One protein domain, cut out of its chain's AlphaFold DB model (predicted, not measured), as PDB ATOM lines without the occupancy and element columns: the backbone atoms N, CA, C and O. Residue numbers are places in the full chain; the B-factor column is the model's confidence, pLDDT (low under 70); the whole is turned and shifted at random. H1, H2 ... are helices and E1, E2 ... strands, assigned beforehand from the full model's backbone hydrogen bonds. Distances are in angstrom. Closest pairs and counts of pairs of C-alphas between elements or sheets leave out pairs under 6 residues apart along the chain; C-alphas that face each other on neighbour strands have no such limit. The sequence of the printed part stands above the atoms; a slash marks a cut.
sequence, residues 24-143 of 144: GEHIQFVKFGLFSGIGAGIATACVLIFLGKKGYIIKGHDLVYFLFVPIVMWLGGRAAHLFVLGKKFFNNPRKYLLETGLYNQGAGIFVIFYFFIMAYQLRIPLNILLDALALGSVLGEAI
ATOM      1  N   GLY A  24      49.436 -13.286   8.817       85.50
ATOM      2  CA  GLY A  24      49.170 -12.985  10.220       85.50
ATOM      3  C   GLY A  24      50.453 -13.027  11.050       85.50
ATOM      4  O   GLY A  24      51.543 -13.262  10.523       85.50
ATOM      5  N   GLU A  25      50.316 -12.843  12.363       82.44
ATOM      6  CA  GLU A  25      51.445 -12.873  13.308       82.44
ATOM      7  C   GLU A  25      52.101 -14.258  13.413       82.44
ATOM      8  O   GLU A  25      53.318 -14.363  13.558       82.44
ATOM      9  N   HIS A  26      51.312 -15.329  13.277       82.94
ATOM     10  CA  HIS A  26      51.782 -16.710  13.448       82.94
ATOM     11  C   HIS A  26      51.580 -17.611  12.222       82.94
ATOM     12  O   HIS A  26      52.135 -18.705  12.176       82.94
ATOM     13  N   ILE A  27      50.789 -17.184  11.230       83.62
ATOM     14  CA  ILE A  27      50.394 -18.018  10.082       83.62
ATOM     15  C   ILE A  27      50.542 -17.227   8.785       83.62
ATOM     16  O   ILE A  27      50.187 -16.051   8.703       83.62
ATOM     17  N   GLN A  28      51.046 -17.896   7.750       85.38
ATOM     18  CA  GLN A  28      51.141 -17.364   6.395       85.38
ATOM     19  C   GLN A  28      50.358 -18.254   5.436       85.38
ATOM     20  O   GLN A  28      50.624 -19.451   5.344       85.38
ATOM     21  N   PHE A  29      49.433 -17.660   4.683       83.00
ATOM     22  CA  PHE A  29      48.796 -18.328   3.554       83.00
ATOM     23  C   PHE A  29      49.581 -18.012   2.291       83.00
ATOM     24  O   PHE A  29      49.761 -16.849   1.929       83.00
ATOM     25  N   VAL A  30      50.047 -19.055   1.615       86.00
ATOM     26  CA  VAL A  30      50.847 -18.945   0.394       86.00
ATOM     27  C   VAL A  30      50.052 -19.423  -0.813       86.00
ATOM     28  O   VAL A  30      49.293 -20.387  -0.726       86.00
ATOM     29  N   LYS A  31      50.253 -18.762  -1.957       83.69
ATOM     30  CA  LYS A  31      49.597 -19.085  -3.234       83.69
ATOM     31  C   LYS A  31      49.778 -20.544  -3.610       83.69
ATOM     32  O   LYS A  31      48.810 -21.199  -3.962       83.69
ATOM     33  N   PHE A  32      50.999 -21.048  -3.453       82.44
ATOM     34  CA  PHE A  32      51.318 -22.446  -3.712       82.44
ATOM     35  C   PHE A  32      50.416 -23.405  -2.925       82.44
ATOM     36  O   PHE A  32      49.884 -24.346  -3.497       82.44
ATOM     37  N   GLY A  33      50.177 -23.136  -1.636       82.06
ATOM     38  CA  GLY A  33      49.303 -23.964  -0.803       82.06
ATOM     39  C   GLY A  33      47.844 -23.918  -1.256       82.06
ATOM     40  O   GLY A  33      47.181 -24.951  -1.276       82.06
ATOM     41  N   LEU A  34      47.361 -22.745  -1.683       85.56
ATOM     42  CA  LEU A  34      46.016 -22.603  -2.242       85.56
ATOM     43  C   LEU A  34      45.864 -23.390  -3.554       85.56
ATOM     44  O   LEU A  34      44.935 -24.184  -3.676       85.56
ATOM     45  N   PHE A  35      46.777 -23.205  -4.512       84.69
ATOM     46  CA  PHE A  35      46.722 -23.896  -5.805       84.69
ATOM     47  C   PHE A  35      46.937 -25.403  -5.669       84.69
ATOM     48  O   PHE A  35      46.196 -26.169  -6.275       84.69
ATOM     49  N   SER A  36      47.842 -25.837  -4.787       82.12
ATOM     50  CA  SER A  36      48.010 -27.255  -4.444       82.12
ATOM     51  C   SER A  36      46.728 -27.851  -3.857       82.12
ATOM     52  O   SER A  36      46.348 -28.967  -4.207       82.12
ATOM     53  N   GLY A  37      46.024 -27.109  -2.995       84.69
ATOM     54  CA  GLY A  37      44.737 -27.535  -2.438       84.69
ATOM     55  C   GLY A  37      43.639 -27.654  -3.499       84.69
ATOM     56  O   GLY A  37      42.910 -28.645  -3.522       84.69
ATOM     57  N   ILE A  38      43.551 -26.683  -4.414       87.31
ATOM     58  CA  ILE A  38      42.618 -26.722  -5.552       87.31
ATOM     59  C   ILE A  38      42.944 -27.909  -6.470       87.31
ATOM     60  O   ILE A  38      42.045 -28.677  -6.813       87.31
ATOM     61  N   GLY A  39      44.221 -28.102  -6.811       86.00
ATOM     62  CA  GLY A  39      44.695 -29.229  -7.613       86.00
ATOM     63  C   GLY A  39      44.356 -30.577  -6.975       86.00
ATOM     64  O   GLY A  39      43.835 -31.461  -7.653       86.00
ATOM     65  N   ALA A  40      44.538 -30.717  -5.656       85.00
ATOM     66  CA  ALA A  40      44.152 -31.919  -4.916       85.00
ATOM     67  C   ALA A  40      42.632 -32.168  -4.937       85.00
ATOM     68  O   ALA A  40      42.190 -33.314  -5.077       85.00
ATOM     69  N   GLY A  41      41.822 -31.109  -4.840       88.44
ATOM     70  CA  GLY A  41      40.365 -31.195  -4.967       88.44
ATOM     71  C   GLY A  41      39.925 -31.677  -6.352       88.44
ATOM     72  O   GLY A  41      39.101 -32.586  -6.456       88.44
ATOM     73  N   ILE A  42      40.524 -31.127  -7.410       88.19
ATOM     74  CA  ILE A  42      40.259 -31.526  -8.801       88.19
ATOM     75  C   ILE A  42      40.693 -32.975  -9.036       88.19
ATOM     76  O   ILE A  42      39.900 -33.767  -9.543       88.19
ATOM     77  N   ALA A  43      41.895 -33.352  -8.594       86.81
ATOM     78  CA  ALA A  43      42.386 -34.725  -8.677       86.81
ATOM     79  C   ALA A  43      41.426 -35.712  -7.991       86.81
ATOM     80  O   ALA A  43      41.059 -36.732  -8.575       86.81
ATOM     81  N   THR A  44      40.953 -35.374  -6.789       89.31
ATOM     82  CA  THR A  44      39.985 -36.190  -6.041       89.31
ATOM     83  C   THR A  44      38.659 -36.313  -6.791       89.31
ATOM     84  O   THR A  44      38.130 -37.415  -6.927       89.31
ATOM     85  N   ALA A  45      38.131 -35.213  -7.334       89.38
ATOM     86  CA  ALA A  45      36.903 -35.239  -8.125       89.38
ATOM     87  C   ALA A  45      37.048 -36.126  -9.375       89.38
ATOM     88  O   ALA A  45      36.166 -36.940  -9.658       89.38
ATOM     89  N   CYS A  46      38.175 -36.033 -10.085       89.44
ATOM     90  CA  CYS A  46      38.473 -36.878 -11.242       89.44
ATOM     91  C   CYS A  46      38.532 -38.363 -10.872       89.44
ATOM     92  O   CYS A  46      37.953 -39.186 -11.584       89.44
ATOM     93  N   VAL A  47      39.161 -38.700  -9.742       89.62
ATOM     94  CA  VAL A  47      39.201 -40.068  -9.209       89.62
ATOM     95  C   VAL A  47      37.788 -40.580  -8.920       89.62
ATOM     96  O   VAL A  47      37.423 -41.657  -9.386       89.62
ATOM     97  N   LEU A  48      36.963 -39.804  -8.214       90.94
ATOM     98  CA  LEU A  48      35.591 -40.201  -7.875       90.94
ATOM     99  C   LEU A  48      34.725 -40.407  -9.127       90.94
ATOM    100  O   LEU A  48      34.005 -41.401  -9.224       90.94
ATOM    101  N   ILE A  49      34.838 -39.516 -10.118       91.00
ATOM    102  CA  ILE A  49      34.143 -39.647 -11.407       91.00
ATOM    103  C   ILE A  49      34.613 -40.902 -12.153       91.00
ATOM    104  O   ILE A  49      33.790 -41.631 -12.710       91.00
ATOM    105  N   PHE A  50      35.921 -41.169 -12.174       91.81
ATOM    106  CA  PHE A  50      36.485 -42.351 -12.821       91.81
ATOM    107  C   PHE A  50      35.977 -43.647 -12.176       91.81
ATOM    108  O   PHE A  50      35.527 -44.551 -12.883       91.81
ATOM    109  N   LEU A  51      35.977 -43.715 -10.844       91.88
ATOM    110  CA  LEU A  51      35.464 -44.863 -10.096       91.88
ATOM    111  C   LEU A  51      33.964 -45.073 -10.337       91.88
ATOM    112  O   LEU A  51      33.549 -46.200 -10.620       91.88
ATOM    113  N   GLY A  52      33.175 -43.994 -10.353       91.38
ATOM    114  CA  GLY A  52      31.754 -44.044 -10.702       91.38
ATOM    115  C   GLY A  52      31.510 -44.582 -12.117       91.38
ATOM    116  O   GLY A  52      30.668 -45.458 -12.307       91.38
ATOM    117  N   LYS A  53      32.309 -44.155 -13.107       92.19
ATOM    118  CA  LYS A  53      32.254 -44.687 -14.485       92.19
ATOM    119  C   LYS A  53      32.615 -46.172 -14.581       92.19
ATOM    120  O   LYS A  53      32.180 -46.839 -15.516       92.19
ATOM    121  N   LYS A  54      33.406 -46.690 -13.641       91.69
ATOM    122  CA  LYS A  54      33.755 -48.115 -13.531       91.69
ATOM    123  C   LYS A  54      32.747 -48.925 -12.704       91.69
ATOM    124  O   LYS A  54      32.946 -50.123 -12.538       91.69
ATOM    125  N   GLY A  55      31.668 -48.301 -12.223       91.88
ATOM    126  CA  GLY A  55      30.600 -48.959 -11.466       91.88
ATOM    127  C   GLY A  55      30.830 -49.021  -9.954       91.88
ATOM    128  O   GLY A  55      30.064 -49.681  -9.256       91.88
ATOM    129  N   TYR A  56      31.851 -48.336  -9.428       90.06
ATOM    130  CA  TYR A  56      32.100 -48.274  -7.988       90.06
ATOM    131  C   TYR A  56      31.324 -47.119  -7.358       90.06
ATOM    132  O   TYR A  56      31.526 -45.952  -7.694       90.06
ATOM    133  N   ILE A  57      30.442 -47.451  -6.417       87.00
ATOM    134  CA  ILE A  57      29.650 -46.473  -5.671       87.00
ATOM    135  C   ILE A  57      30.389 -46.144  -4.376       87.00
ATOM    136  O   ILE A  57      30.402 -46.945  -3.443       87.00
ATOM    137  N   ILE A  58      30.986 -44.956  -4.325       86.94
ATOM    138  CA  ILE A  58      31.632 -44.418  -3.125       86.94
ATOM    139  C   ILE A  58      30.553 -43.811  -2.230       86.94
ATOM    140  O   ILE A  58      29.861 -42.872  -2.633       86.94
ATOM    141  N   LYS A  59      30.373 -44.353  -1.023       87.88
ATOM    142  CA  LYS A  59      29.405 -43.813  -0.062       87.88
ATOM    143  C   LYS A  59      29.994 -42.592   0.643       87.88
ATOM    144  O   LYS A  59      31.203 -42.397   0.680       87.88
ATOM    145  N   GLY A  60      29.143 -41.782   1.275       87.06
ATOM    146  CA  GLY A  60      29.598 -40.582   1.990       87.06
ATOM    147  C   GLY A  60      30.666 -40.859   3.058       87.06
ATOM    148  O   GLY A  60      31.590 -40.069   3.210       87.06
ATOM    149  N   HIS A  61      30.599 -42.004   3.750       87.25
ATOM    150  CA  HIS A  61      31.627 -42.398   4.722       87.25
ATOM    151  C   HIS A  61      32.958 -42.794   4.072       87.25
ATOM    152  O   HIS A  61      34.004 -42.595   4.678       87.25
ATOM    153  N   ASP A  62      32.938 -43.291   2.836       88.25
ATOM    154  CA  ASP A  62      34.140 -43.690   2.101       88.25
ATOM    155  C   ASP A  62      34.948 -42.479   1.612       88.25
ATOM    156  O   ASP A  62      36.149 -42.582   1.359       88.25
ATOM    157  N   LEU A  63      34.323 -41.296   1.539       88.69
ATOM    158  CA  LEU A  63      35.015 -40.045   1.212       88.69
ATOM    159  C   LEU A  63      36.129 -39.721   2.210       88.69
ATOM    160  O   LEU A  63      37.107 -39.067   1.846       88.69
ATOM    161  N   VAL A  64      36.024 -40.221   3.446       90.50
ATOM    162  CA  VAL A  64      37.058 -40.030   4.464       90.50
ATOM    163  C   VAL A  64      38.410 -40.569   3.994       90.50
ATOM    164  O   VAL A  64      39.436 -39.933   4.233       90.50
ATOM    165  N   TYR A  65      38.429 -41.681   3.248       90.12
ATOM    166  CA  TYR A  65      39.674 -42.280   2.779       90.12
ATOM    167  C   TYR A  65      40.423 -41.356   1.817       90.12
ATOM    168  O   TYR A  65      41.647 -41.273   1.893       90.12
ATOM    169  N   PHE A  66      39.700 -40.601   0.989       88.56
ATOM    170  CA  PHE A  66      40.278 -39.609   0.082       88.56
ATOM    171  C   PHE A  66      40.753 -38.355   0.833       88.56
ATOM    172  O   PHE A  66      41.821 -37.827   0.528       88.56
ATOM    173  N   LEU A  67      40.027 -37.926   1.872       87.75
ATOM    174  CA  LEU A  67      40.420 -36.792   2.724       87.75
ATOM    175  C   LEU A  67      41.686 -37.059   3.552       87.75
ATOM    176  O   LEU A  67      42.381 -36.117   3.930       87.75
ATOM    177  N   PHE A  68      42.013 -38.324   3.817       90.94
ATOM    178  CA  PHE A  68      43.251 -38.705   4.499       90.94
ATOM    179  C   PHE A  68      44.485 -38.714   3.582       90.94
ATOM    180  O   PHE A  68      45.606 -38.680   4.091       90.94
ATOM    181  N   VAL A  69      44.325 -38.694   2.250       90.06
ATOM    182  CA  VAL A  69      45.462 -38.719   1.307       90.06
ATOM    183  C   VAL A  69      46.444 -37.556   1.543       90.06
ATOM    184  O   VAL A  69      47.636 -37.836   1.688       90.06
ATOM    185  N   PRO A  70      46.014 -36.282   1.687       88.56
ATOM    186  CA  PRO A  70      46.925 -35.176   1.996       88.56
ATOM    187  C   PRO A  70      47.671 -35.346   3.326       88.56
ATOM    188  O   PRO A  70      48.836 -34.965   3.437       88.56
ATOM    189  N   ILE A  71      47.026 -35.947   4.332       91.62
ATOM    190  CA  ILE A  71      47.644 -36.213   5.638       91.62
ATOM    191  C   ILE A  71      48.751 -37.254   5.480       91.62
ATOM    192  O   ILE A  71      49.856 -37.068   5.988       91.62
ATOM    193  N   VAL A  72      48.487 -38.326   4.730       93.19
ATOM    194  CA  VAL A  72      49.482 -39.370   4.468       93.19
ATOM    195  C   VAL A  72      50.636 -38.843   3.613       93.19
ATOM    196  O   VAL A  72      51.792 -39.139   3.916       93.19
ATOM    197  N   MET A  73      50.355 -38.010   2.605       90.94
ATOM    198  CA  MET A  73      51.385 -37.309   1.827       90.94
ATOM    199  C   MET A  73      52.290 -36.473   2.727       90.94
ATOM    200  O   MET A  73      53.516 -36.568   2.635       90.94
ATOM    201  N   TRP A  74      51.692 -35.671   3.610       91.69
ATOM    202  CA  TRP A  74      52.434 -34.830   4.539       91.69
ATOM    203  C   TRP A  74      53.291 -35.670   5.491       91.69
ATOM    204  O   TRP A  74      54.491 -35.421   5.602       91.69
ATOM    205  N   LEU A  75      52.716 -36.709   6.107       92.88
ATOM    206  CA  LEU A  75      53.433 -37.614   7.010       92.88
ATOM    207  C   LEU A  75      54.589 -38.328   6.307       92.88
ATOM    208  O   LEU A  75      55.696 -38.350   6.838       92.88
ATOM    209  N   GLY A  76      54.364 -38.866   5.109       92.94
ATOM    210  CA  GLY A  76      55.394 -39.558   4.338       92.94
ATOM    211  C   GLY A  76      56.519 -38.629   3.895       92.94
ATOM    212  O   GLY A  76      57.701 -38.943   4.062       92.94
ATOM    213  N   GLY A  77      56.167 -37.443   3.393       91.88
ATOM    214  CA  GLY A  77      57.150 -36.436   3.001       91.88
ATOM    215  C   GLY A  77      57.956 -35.922   4.189       91.88
ATOM    216  O   GLY A  77      59.163 -35.688   4.066       91.88
ATOM    217  N   ARG A  78      57.318 -35.812   5.357       91.56
ATOM    218  CA  ARG A  78      57.968 -35.409   6.599       91.56
ATOM    219  C   ARG A  78      58.870 -36.502   7.159       91.56
ATOM    220  O   ARG A  78      60.011 -36.217   7.506       91.56
ATOM    221  N   ALA A  79      58.402 -37.744   7.202       90.38
ATOM    222  CA  ALA A  79      59.186 -38.885   7.658       90.38
ATOM    223  C   ALA A  79      60.453 -39.059   6.809       90.38
ATOM    224  O   ALA A  79      61.546 -39.181   7.361       90.38
ATOM    225  N   ALA A  80      60.335 -38.969   5.480       92.62
ATOM    226  CA  ALA A  80      61.487 -39.017   4.584       92.62
ATOM    227  C   ALA A  80      62.450 -37.843   4.807       92.62
ATOM    228  O   ALA A  80      63.660 -38.048   4.828       92.62
ATOM    229  N   HIS A  81      61.936 -36.632   5.045       90.62
ATOM    230  CA  HIS A  81      62.772 -35.482   5.396       90.62
ATOM    231  C   HIS A  81      63.609 -35.726   6.653       90.62
ATOM    232  O   HIS A  81      64.828 -35.550   6.635       90.62
ATOM    233  N   LEU A  82      62.968 -36.181   7.728       90.19
ATOM    234  CA  LEU A  82      63.644 -36.464   8.992       90.19
ATOM    235  C   LEU A  82      64.635 -37.631   8.854       90.19
ATOM    236  O   LEU A  82      65.731 -37.574   9.409       90.19
ATOM    237  N   PHE A  83      64.292 -38.647   8.060       89.38
ATOM    238  CA  PHE A  83      65.179 -39.772   7.773       89.38
ATOM    239  C   PHE A  83      66.440 -39.334   7.017       89.38
ATOM    240  O   PHE A  83      67.548 -39.701   7.408       89.38
ATOM    241  N   VAL A  84      66.297 -38.493   5.986       89.44
ATOM    242  CA  VAL A  84      67.432 -37.973   5.203       89.44
ATOM    243  C   VAL A  84      68.345 -37.080   6.047       89.44
ATOM    244  O   VAL A  84      69.563 -37.098   5.868       89.44
ATOM    245  N   LEU A  85      67.795 -36.333   7.009       88.31
ATOM    246  CA  LEU A  85      68.603 -35.571   7.965       88.31
ATOM    247  C   LEU A  85      69.489 -36.478   8.840       88.31
ATOM    248  O   LEU A  85      70.569 -36.047   9.263       88.31
ATOM    249  N   GLY A  86      69.067 -37.720   9.098       90.44
ATOM    250  CA  GLY A  86      69.859 -38.752   9.767       90.44
ATOM    251  C   GLY A  86      70.481 -38.260  11.075       90.44
ATOM    252  O   GLY A  86      69.787 -37.808  11.982       90.44
ATOM    253  N   LYS A  87      71.819 -38.281  11.166       89.31
ATOM    254  CA  LYS A  87      72.557 -37.828  12.364       89.31
ATOM    255  C   LYS A  87      72.266 -36.369  12.747       89.31
ATOM    256  O   LYS A  87      72.283 -36.044  13.930       89.31
ATOM    257  N   LYS A  88      71.973 -35.488  11.779       88.88
ATOM    258  CA  LYS A  88      71.658 -34.077  12.069       88.88
ATOM    259  C   LYS A  88      70.363 -33.954  12.865       88.88
ATOM    260  O   LYS A  88      70.322 -33.174  13.810       88.88
ATOM    261  N   PHE A  89      69.356 -34.763  12.533       89.50
ATOM    262  CA  PHE A  89      68.095 -34.797  13.265       89.50
ATOM    263  C   PHE A  89      68.314 -35.182  14.732       89.50
ATOM    264  O   PHE A  89      67.899 -34.441  15.618       89.50
ATOM    265  N   PHE A  90      69.037 -36.274  14.997       90.81
ATOM    266  CA  PHE A  90      69.282 -36.744  16.366       90.81
ATOM    267  C   PHE A  90      70.105 -35.770  17.216       90.81
ATOM    268  O   PHE A  90      69.902 -35.698  18.424       90.81
ATOM    269  N   ASN A  91      70.974 -34.969  16.593       93.12
ATOM    270  CA  ASN A  91      71.742 -33.947  17.303       93.12
ATOM    271  C   ASN A  91      70.883 -32.750  17.754       93.12
ATOM    272  O   ASN A  91      71.253 -32.065  18.704       93.12
ATOM    273  N   ASN A  92      69.765 -32.454  17.076       91.19
ATOM    274  CA  ASN A  92      68.863 -31.366  17.469       91.19
ATOM    275  C   ASN A  92      67.419 -31.589  16.971       91.19
ATOM    276  O   ASN A  92      66.949 -30.884  16.069       91.19
ATOM    277  N   PRO A  93      66.676 -32.544  17.554       87.69
ATOM    278  CA  PRO A  93      65.387 -32.970  17.014       87.69
ATOM    279  C   PRO A  93      64.341 -31.854  17.060       87.69
ATOM    280  O   PRO A  93      63.574 -31.681  16.117       87.69
ATOM    281  N   ARG A  94      64.348 -31.033  18.121       88.94
ATOM    282  CA  ARG A  94      63.392 -29.929  18.289       88.94
ATOM    283  C   ARG A  94      63.513 -28.893  17.175       88.94
ATOM    284  O   ARG A  94      62.493 -28.432  16.676       88.94
ATOM    285  N   LYS A  95      64.740 -28.546  16.768       88.69
ATOM    286  CA  LYS A  95      64.966 -27.621  15.652       88.69
ATOM    287  C   LYS A  95      64.391 -28.193  14.357       88.69
ATOM    288  O   LYS A  95      63.578 -27.541  13.711       88.69
ATOM    289  N   TYR A  96      64.787 -29.415  14.013       85.44
ATOM    290  CA  TYR A  96      64.429 -30.018  12.732       85.44
ATOM    291  C   TYR A  96      62.945 -30.369  12.631       85.44
ATOM    292  O   TYR A  96      62.409 -30.306  11.531       85.44
ATOM    293  N   LEU A  97      62.254 -30.641  13.747       84.06
ATOM    294  CA  LEU A  97      60.796 -30.824  13.785       84.06
ATOM    295  C   LEU A  97      60.005 -29.553  13.447       84.06
ATOM    296  O   LEU A  97      58.899 -29.675  12.920       84.06
ATOM    297  N   LEU A  98      60.564 -28.368  13.695       82.25
ATOM    298  CA  LEU A  98      59.924 -27.083  13.388       82.25
ATOM    299  C   LEU A  98      60.197 -26.597  11.955       82.25
ATOM    300  O   LEU A  98      59.532 -25.678  11.485       82.25
ATOM    301  N   GLU A  99      61.157 -27.198  11.247       82.00
ATOM    302  CA  GLU A  99      61.427 -26.867   9.845       82.00
ATOM    303  C   GLU A  99      60.286 -27.347   8.933       82.00
ATOM    304  O   GLU A  99      59.737 -28.425   9.124       82.00
ATOM    305  N   THR A 100      59.945 -26.588   7.891       73.31
ATOM    306  CA  THR A 100      58.833 -26.904   6.970       73.31
ATOM    307  C   THR A 100      59.226 -27.833   5.813       73.31
ATOM    308  O   THR A 100      58.473 -27.990   4.855       73.31
ATOM    309  N   GLY A 101      60.405 -28.460   5.883       79.44
ATOM    310  CA  GLY A 101      60.924 -29.335   4.834       79.44
ATOM    311  C   GLY A 101      60.101 -30.615   4.643       79.44
ATOM    312  O   GLY A 101      59.779 -31.312   5.613       79.44
ATOM    313  N   LEU A 102      59.811 -30.933   3.377       84.94
ATOM    314  CA  LEU A 102      59.101 -32.130   2.918       84.94
ATOM    315  C   LEU A 102      59.829 -32.724   1.703       84.94
ATOM    316  O   LEU A 102      60.307 -31.982   0.847       84.94
ATOM    317  N   TYR A 103      59.905 -34.056   1.621       85.69
ATOM    318  CA  TYR A 103      60.428 -34.762   0.445       85.69
ATOM    319  C   TYR A 103      59.295 -35.392  -0.368       85.69
ATOM    320  O   TYR A 103      58.586 -36.272   0.120       85.69
ATOM    321  N   ASN A 104      59.179 -35.005  -1.640       84.75
ATOM    322  CA  ASN A 104      58.129 -35.501  -2.538       84.75
ATOM    323  C   ASN A 104      58.194 -37.023  -2.741       84.75
ATOM    324  O   ASN A 104      57.159 -37.680  -2.805       84.75
ATOM    325  N   GLN A 105      59.398 -37.604  -2.773       86.62
ATOM    326  CA  GLN A 105      59.585 -39.052  -2.913       86.62
ATOM    327  C   GLN A 105      58.988 -39.810  -1.718       86.62
ATOM    328  O   GLN A 105      58.335 -40.834  -1.896       86.62
ATOM    329  N   GLY A 106      59.163 -39.275  -0.504       87.88
ATOM    330  CA  GLY A 106      58.570 -39.836   0.709       87.88
ATOM    331  C   GLY A 106      57.049 -39.764   0.702       87.88
ATOM    332  O   GLY A 106      56.384 -40.740   1.042       87.88
ATOM    333  N   ALA A 107      56.499 -38.630   0.261       88.88
ATOM    334  CA  ALA A 107      55.058 -38.455   0.119       88.88
ATOM    335  C   ALA A 107      54.464 -39.477  -0.864       88.88
ATOM    336  O   ALA A 107      53.504 -40.164  -0.522       88.88
ATOM    337  N   GLY A 108      55.073 -39.641  -2.045       88.56
ATOM    338  CA  GLY A 108      54.609 -40.585  -3.066       88.56
ATOM    339  C   GLY A 108      54.604 -42.041  -2.592       88.56
ATOM    340  O   GLY A 108      53.608 -42.740  -2.763       88.56
ATOM    341  N   ILE A 109      55.674 -42.488  -1.926       90.88
ATOM    342  CA  ILE A 109      55.772 -43.858  -1.398       90.88
ATOM    343  C   ILE A 109      54.658 -44.142  -0.380       90.88
ATOM    344  O   ILE A 109      53.988 -45.171  -0.460       90.88
ATOM    345  N   PHE A 110      54.426 -43.227   0.563       92.81
ATOM    346  CA  PHE A 110      53.391 -43.401   1.585       92.81
ATOM    347  C   PHE A 110      51.977 -43.366   1.002       92.81
ATOM    348  O   PHE A 110      51.122 -44.128   1.452       92.81
ATOM    349  N   VAL A 111      51.731 -42.543  -0.022       90.69
ATOM    350  CA  VAL A 111      50.460 -42.565  -0.760       90.69
ATOM    351  C   VAL A 111      50.246 -43.916  -1.423       90.69
ATOM    352  O   VAL A 111      49.177 -44.491  -1.259       90.69
ATOM    353  N   ILE A 112      51.255 -44.461  -2.105       90.81
ATOM    354  CA  ILE A 112      51.149 -45.785  -2.730       90.81
ATOM    355  C   ILE A 112      50.792 -46.842  -1.677       90.81
ATOM    356  O   ILE A 112      49.836 -47.587  -1.880       90.81
ATOM    357  N   PHE A 113      51.476 -46.865  -0.526       92.94
ATOM    358  CA  PHE A 113      51.139 -47.779   0.575       92.94
ATOM    359  C   PHE A 113      49.710 -47.589   1.089       92.94
ATOM    360  O   PHE A 113      48.991 -48.560   1.320       92.94
ATOM    361  N   TYR A 114      49.267 -46.345   1.230       94.19
ATOM    362  CA  TYR A 114      47.913 -46.040   1.668       94.19
ATOM    363  C   TYR A 114      46.847 -46.471   0.654       94.19
ATOM    364  O   TYR A 114      45.764 -46.904   1.045       94.19
ATOM    365  N   PHE A 115      47.168 -46.467  -0.639       92.31
ATOM    366  CA  PHE A 115      46.281 -46.980  -1.678       92.31
ATOM    367  C   PHE A 115      46.038 -48.491  -1.561       92.31
ATOM    368  O   PHE A 115      44.947 -48.935  -1.908       92.31
ATOM    369  N   PHE A 116      46.961 -49.277  -0.991       93.62
ATOM    370  CA  PHE A 116      46.679 -50.680  -0.641       93.62
ATOM    371  C   PHE A 116      45.620 -50.792   0.461       93.62
ATOM    372  O   PHE A 116      44.715 -51.621   0.370       93.62
ATOM    373  N   ILE A 117      45.707 -49.939   1.487       93.81
ATOM    374  CA  ILE A 117      44.722 -49.897   2.577       93.81
ATOM    375  C   ILE A 117      43.358 -49.493   2.011       93.81
ATOM    376  O   ILE A 117      42.355 -50.149   2.280       93.81
ATOM    377  N   MET A 118      43.326 -48.457   1.174       93.62
ATOM    378  CA  MET A 118      42.107 -47.984   0.525       93.62
ATOM    379  C   MET A 118      41.506 -49.036  -0.420       93.62
ATOM    380  O   MET A 118      40.297 -49.250  -0.386       93.62
ATOM    381  N   ALA A 119      42.329 -49.748  -1.198       94.25
ATOM    382  CA  ALA A 119      41.896 -50.866  -2.041       94.25
ATOM    383  C   ALA A 119      41.190 -51.950  -1.221       94.25
ATOM    384  O   ALA A 119      40.102 -52.404  -1.581       94.25
ATOM    385  N   TYR A 120      41.787 -52.322  -0.086       94.19
ATOM    386  CA  TYR A 120      41.229 -53.315   0.823       94.19
ATOM    387  C   TYR A 120      39.898 -52.857   1.438       94.19
ATOM    388  O   TYR A 120      38.916 -53.597   1.392       94.19
ATOM    389  N   GLN A 121      39.837 -51.628   1.964       93.69
ATOM    390  CA  GLN A 121      38.642 -51.108   2.639       93.69
ATOM    391  C   GLN A 121      37.476 -50.875   1.674       93.69
ATOM    392  O   GLN A 121      36.347 -51.275   1.954       93.69
ATOM    393  N   LEU A 122      37.753 -50.282   0.510       91.69
ATOM    394  CA  LEU A 122      36.736 -49.979  -0.499       91.69
ATOM    395  C   LEU A 122      36.372 -51.190  -1.365       91.69
ATOM    396  O   LEU A 122      35.436 -51.117  -2.159       91.69
ATOM    397  N   ARG A 123      37.109 -52.303  -1.229       92.19
ATOM    398  CA  ARG A 123      37.004 -53.490  -2.093       92.19
ATOM    399  C   ARG A 123      37.145 -53.138  -3.579       92.19
ATOM    400  O   ARG A 123      36.491 -53.731  -4.437       92.19
ATOM    401  N   ILE A 124      38.004 -52.166  -3.875       93.56
ATOM    402  CA  ILE A 124      38.324 -51.735  -5.237       93.56
ATOM    403  C   ILE A 124      39.676 -52.350  -5.606       93.56
ATOM    404  O   ILE A 124      40.625 -52.220  -4.830       93.56
ATOM    405  N   PRO A 125      39.802 -53.003  -6.773       94.19
ATOM    406  CA  PRO A 125      41.082 -53.484  -7.266       94.19
ATOM    407  C   PRO A 125      42.136 -52.373  -7.264       94.19
ATOM    408  O   PRO A 125      41.900 -51.272  -7.765       94.19
ATOM    409  N   LEU A 126      43.312 -52.670  -6.706       92.62
ATOM    410  CA  LEU A 126      44.382 -51.686  -6.540       92.62
ATOM    411  C   LEU A 126      44.781 -51.029  -7.865       92.62
ATOM    412  O   LEU A 126      44.998 -49.823  -7.902       92.62
ATOM    413  N   ASN A 127      44.840 -51.797  -8.955       92.62
ATOM    414  CA  ASN A 127      45.155 -51.275 -10.284       92.62
ATOM    415  C   ASN A 127      44.175 -50.175 -10.721       92.62
ATOM    416  O   ASN A 127      44.607 -49.162 -11.252       92.62
ATOM    417  N   ILE A 128      42.883 -50.317 -10.416       92.75
ATOM    418  CA  ILE A 128      41.872 -49.302 -10.745       92.75
ATOM    419  C   ILE A 128      42.098 -48.027  -9.925       92.75
ATOM    420  O   ILE A 128      41.965 -46.926 -10.458       92.75
ATOM    421  N   LEU A 129      42.457 -48.155  -8.644       90.69
ATOM    422  CA  LEU A 129      42.781 -46.996  -7.809       90.69
ATOM    423  C   LEU A 129      44.066 -46.296  -8.269       90.69
ATOM    424  O   LEU A 129      44.112 -45.070  -8.264       90.69
ATOM    425  N   LEU A 130      45.086 -47.046  -8.687       89.88
ATOM    426  CA  LEU A 130      46.332 -46.483  -9.208       89.88
ATOM    427  C   LEU A 130      46.132 -45.799 -10.567       89.88
ATOM    428  O   LEU A 130      46.664 -44.710 -10.768       89.88
ATOM    429  N   ASP A 131      45.314 -46.369 -11.455       89.31
ATOM    430  CA  ASP A 131      44.928 -45.724 -12.716       89.31
ATOM    431  C   ASP A 131      44.179 -44.409 -12.451       89.31
ATOM    432  O   ASP A 131      44.453 -43.382 -13.079       89.31
ATOM    433  N   ALA A 132      43.263 -44.416 -11.477       86.62
ATOM    434  CA  ALA A 132      42.540 -43.219 -11.066       86.62
ATOM    435  C   ALA A 132      43.489 -42.162 -10.479       86.62
ATOM    436  O   ALA A 132      43.363 -40.981 -10.803       86.62
ATOM    437  N   LEU A 133      44.452 -42.579  -9.649       84.75
ATOM    438  CA  LEU A 133      45.478 -41.701  -9.089       84.75
ATOM    439  C   LEU A 133      46.345 -41.084 -10.183       84.75
ATOM    440  O   LEU A 133      46.568 -39.883 -10.134       84.75
ATOM    441  N   ALA A 134      46.797 -41.870 -11.162       85.75
ATOM    442  CA  ALA A 134      47.611 -41.379 -12.272       85.75
ATOM    443  C   ALA A 134      46.849 -40.342 -13.115       85.75
ATOM    444  O   ALA A 134      47.395 -39.304 -13.487       85.75
ATOM    445  N   LEU A 135      45.559 -40.582 -13.368       83.75
ATOM    446  CA  LEU A 135      44.690 -39.614 -14.035       83.75
ATOM    447  C   LEU A 135      44.543 -38.328 -13.204       83.75
ATOM    448  O   LEU A 135      44.660 -37.220 -13.731       83.75
ATOM    449  N   GLY A 136      44.289 -38.477 -11.903       80.81
ATOM    450  CA  GLY A 136      44.139 -37.364 -10.972       80.81
ATOM    451  C   GLY A 136      45.426 -36.555 -10.808       80.81
ATOM    452  O   GLY A 136      45.363 -35.330 -10.773       80.81
ATOM    453  N   SER A 137      46.590 -37.209 -10.758       77.25
ATOM    454  CA  SER A 137      47.885 -36.551 -10.577       77.25
ATOM    455  C   SER A 137      48.272 -35.722 -11.794       77.25
ATOM    456  O   SER A 137      48.695 -34.590 -11.618       77.25
ATOM    457  N   VAL A 138      48.045 -36.218 -13.016       82.00
ATOM    458  CA  VAL A 138      48.322 -35.450 -14.244       82.00
ATOM    459  C   VAL A 138      47.493 -34.163 -14.297       82.00
ATOM    460  O   VAL A 138      48.009 -33.100 -14.636       82.00
ATOM    461  N   LEU A 139      46.209 -34.235 -13.931       73.88
ATOM    462  CA  LEU A 139      45.328 -33.062 -13.920       73.88
ATOM    463  C   LEU A 139      45.608 -32.124 -12.737       73.88
ATOM    464  O   LEU A 139      45.497 -30.910 -12.884       73.88
ATOM    465  N   GLY A 140      45.983 -32.674 -11.581       69.06
ATOM    466  CA  GLY A 140      46.371 -31.901 -10.404       69.06
ATOM    467  C   GLY A 140      47.693 -31.153 -10.595       69.06
ATOM    468  O   GLY A 140      47.775 -29.977 -10.251       69.06
ATOM    469  N   GLU A 141      48.697 -31.796 -11.197       70.94
ATOM    470  CA  GLU A 141      50.008 -31.199 -11.503       70.94
ATOM    471  C   GLU A 141      49.938 -30.130 -12.596       70.94
ATOM    472  O   GLU A 141      50.755 -29.219 -12.610       70.94
ATOM    473  N   ALA A 142      48.950 -30.183 -13.492       70.75
ATOM    474  CA  ALA A 142      48.744 -29.116 -14.471       70.75
ATOM    475  C   ALA A 142      48.303 -27.780 -13.831       70.75
ATOM    476  O   ALA A 142      48.374 -26.738 -14.482       70.75
ATOM    477  N   ILE A 143      47.811 -27.815 -12.586       63.50
ATOM    478  CA  ILE A 143      47.218 -26.670 -11.877       63.50
ATOM    479  C   ILE A 143      48.091 -26.202 -10.700       63.50
ATOM    480  O   ILE A 143      48.051 -25.016 -10.359       63.50
TER     481      ILE A 143
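Overview. This is residues 24 to 143 of the 144 residues of an uncharacterized protein of Legionella sp. 40-6 (UniProt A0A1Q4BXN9). Four long helices joined in a row of contacts make a loose zigzag: H1 and H7 pack on each other at an angle, H7 turns back from the end of H6 in an open V, and H6 and H3 pack on each other at an angle. Little H2 sits between H1 and H6, H4 and H5 make a small head at the far end of H3, and residues 24 to 34, with E1 and the first turn of H1, stick out. The printed part has 120 residues, with one named strand and seven named helices in the order E1, H1, H2, H3, H4, H5, H6, H7, and its class is mostly helix. It is only just loose, close to compact, with a radius of gyration of the C-alphas of 16.5 A, and elongated, spanning 52 by 32 by 26 A.

Arrangement. The longest helix, H1, residues 31 to 53, touches H7, residues 126 to 141, with the closest C-alphas, those of Ala 43 and Gly 136, 3.9 A apart. They run opposite ways at a steep tilt of 37 degrees, only just past shallow. H7 forms a helical hairpin with H6, residues 104 to 122, at a steep tilt of 43 degrees. These two touch with residues 115 to 119 and 126 to 130 alone, closest at the C-alphas of Ala 119 and Leu 126, 5.2 A. H6 touches H3, residues 69 to 85, opposite ways at a steep tilt of 39 degrees, with the C-alphas of Gly 77 and Ala 107 closest at 4.1 A. H1 and H3 are only just apart, their closest C-alphas 8.1 A from each other. H2, residues 63 to 67, is close to but not clearly touching H1, with the C-alphas of Thr 44 and Phe 66 closest at 7.0 A, and likewise H6, with those of Tyr 65 and Met 118 at 6.6 A. H4, residues 87 to 91, and H5, residues 93 to 98, are close but not clearly touching, with the C-alphas of Phe 89 and Tyr 96 closest at 6.0 A. Every O i to N i+4 pair is within hydrogen-bond range in H1, H2, H3, H4 and H7, against 1 of 2 in H5 and 14 of 15 in H6.

Along the chain. E1, residues 28 to 30, pairs with no named strand and begins at C-alpha 28 (51.141, -17.364, 6.395). H1 measures 32.9 A from first to last C-alpha, H6 25.9 A, H3 24.3 A and H7 21.8 A. H7 ends at C-alpha 141 (50.008, -31.199, -11.503).

Size, cuts and confidence. The two C-alphas farthest apart, those of Gly 55 and Asn 91, are 52.4 A from each other. The printed part has no cut and no long link. The mean pLDDT of the printed part is 87.8, and residues 140 and 143 are under 70.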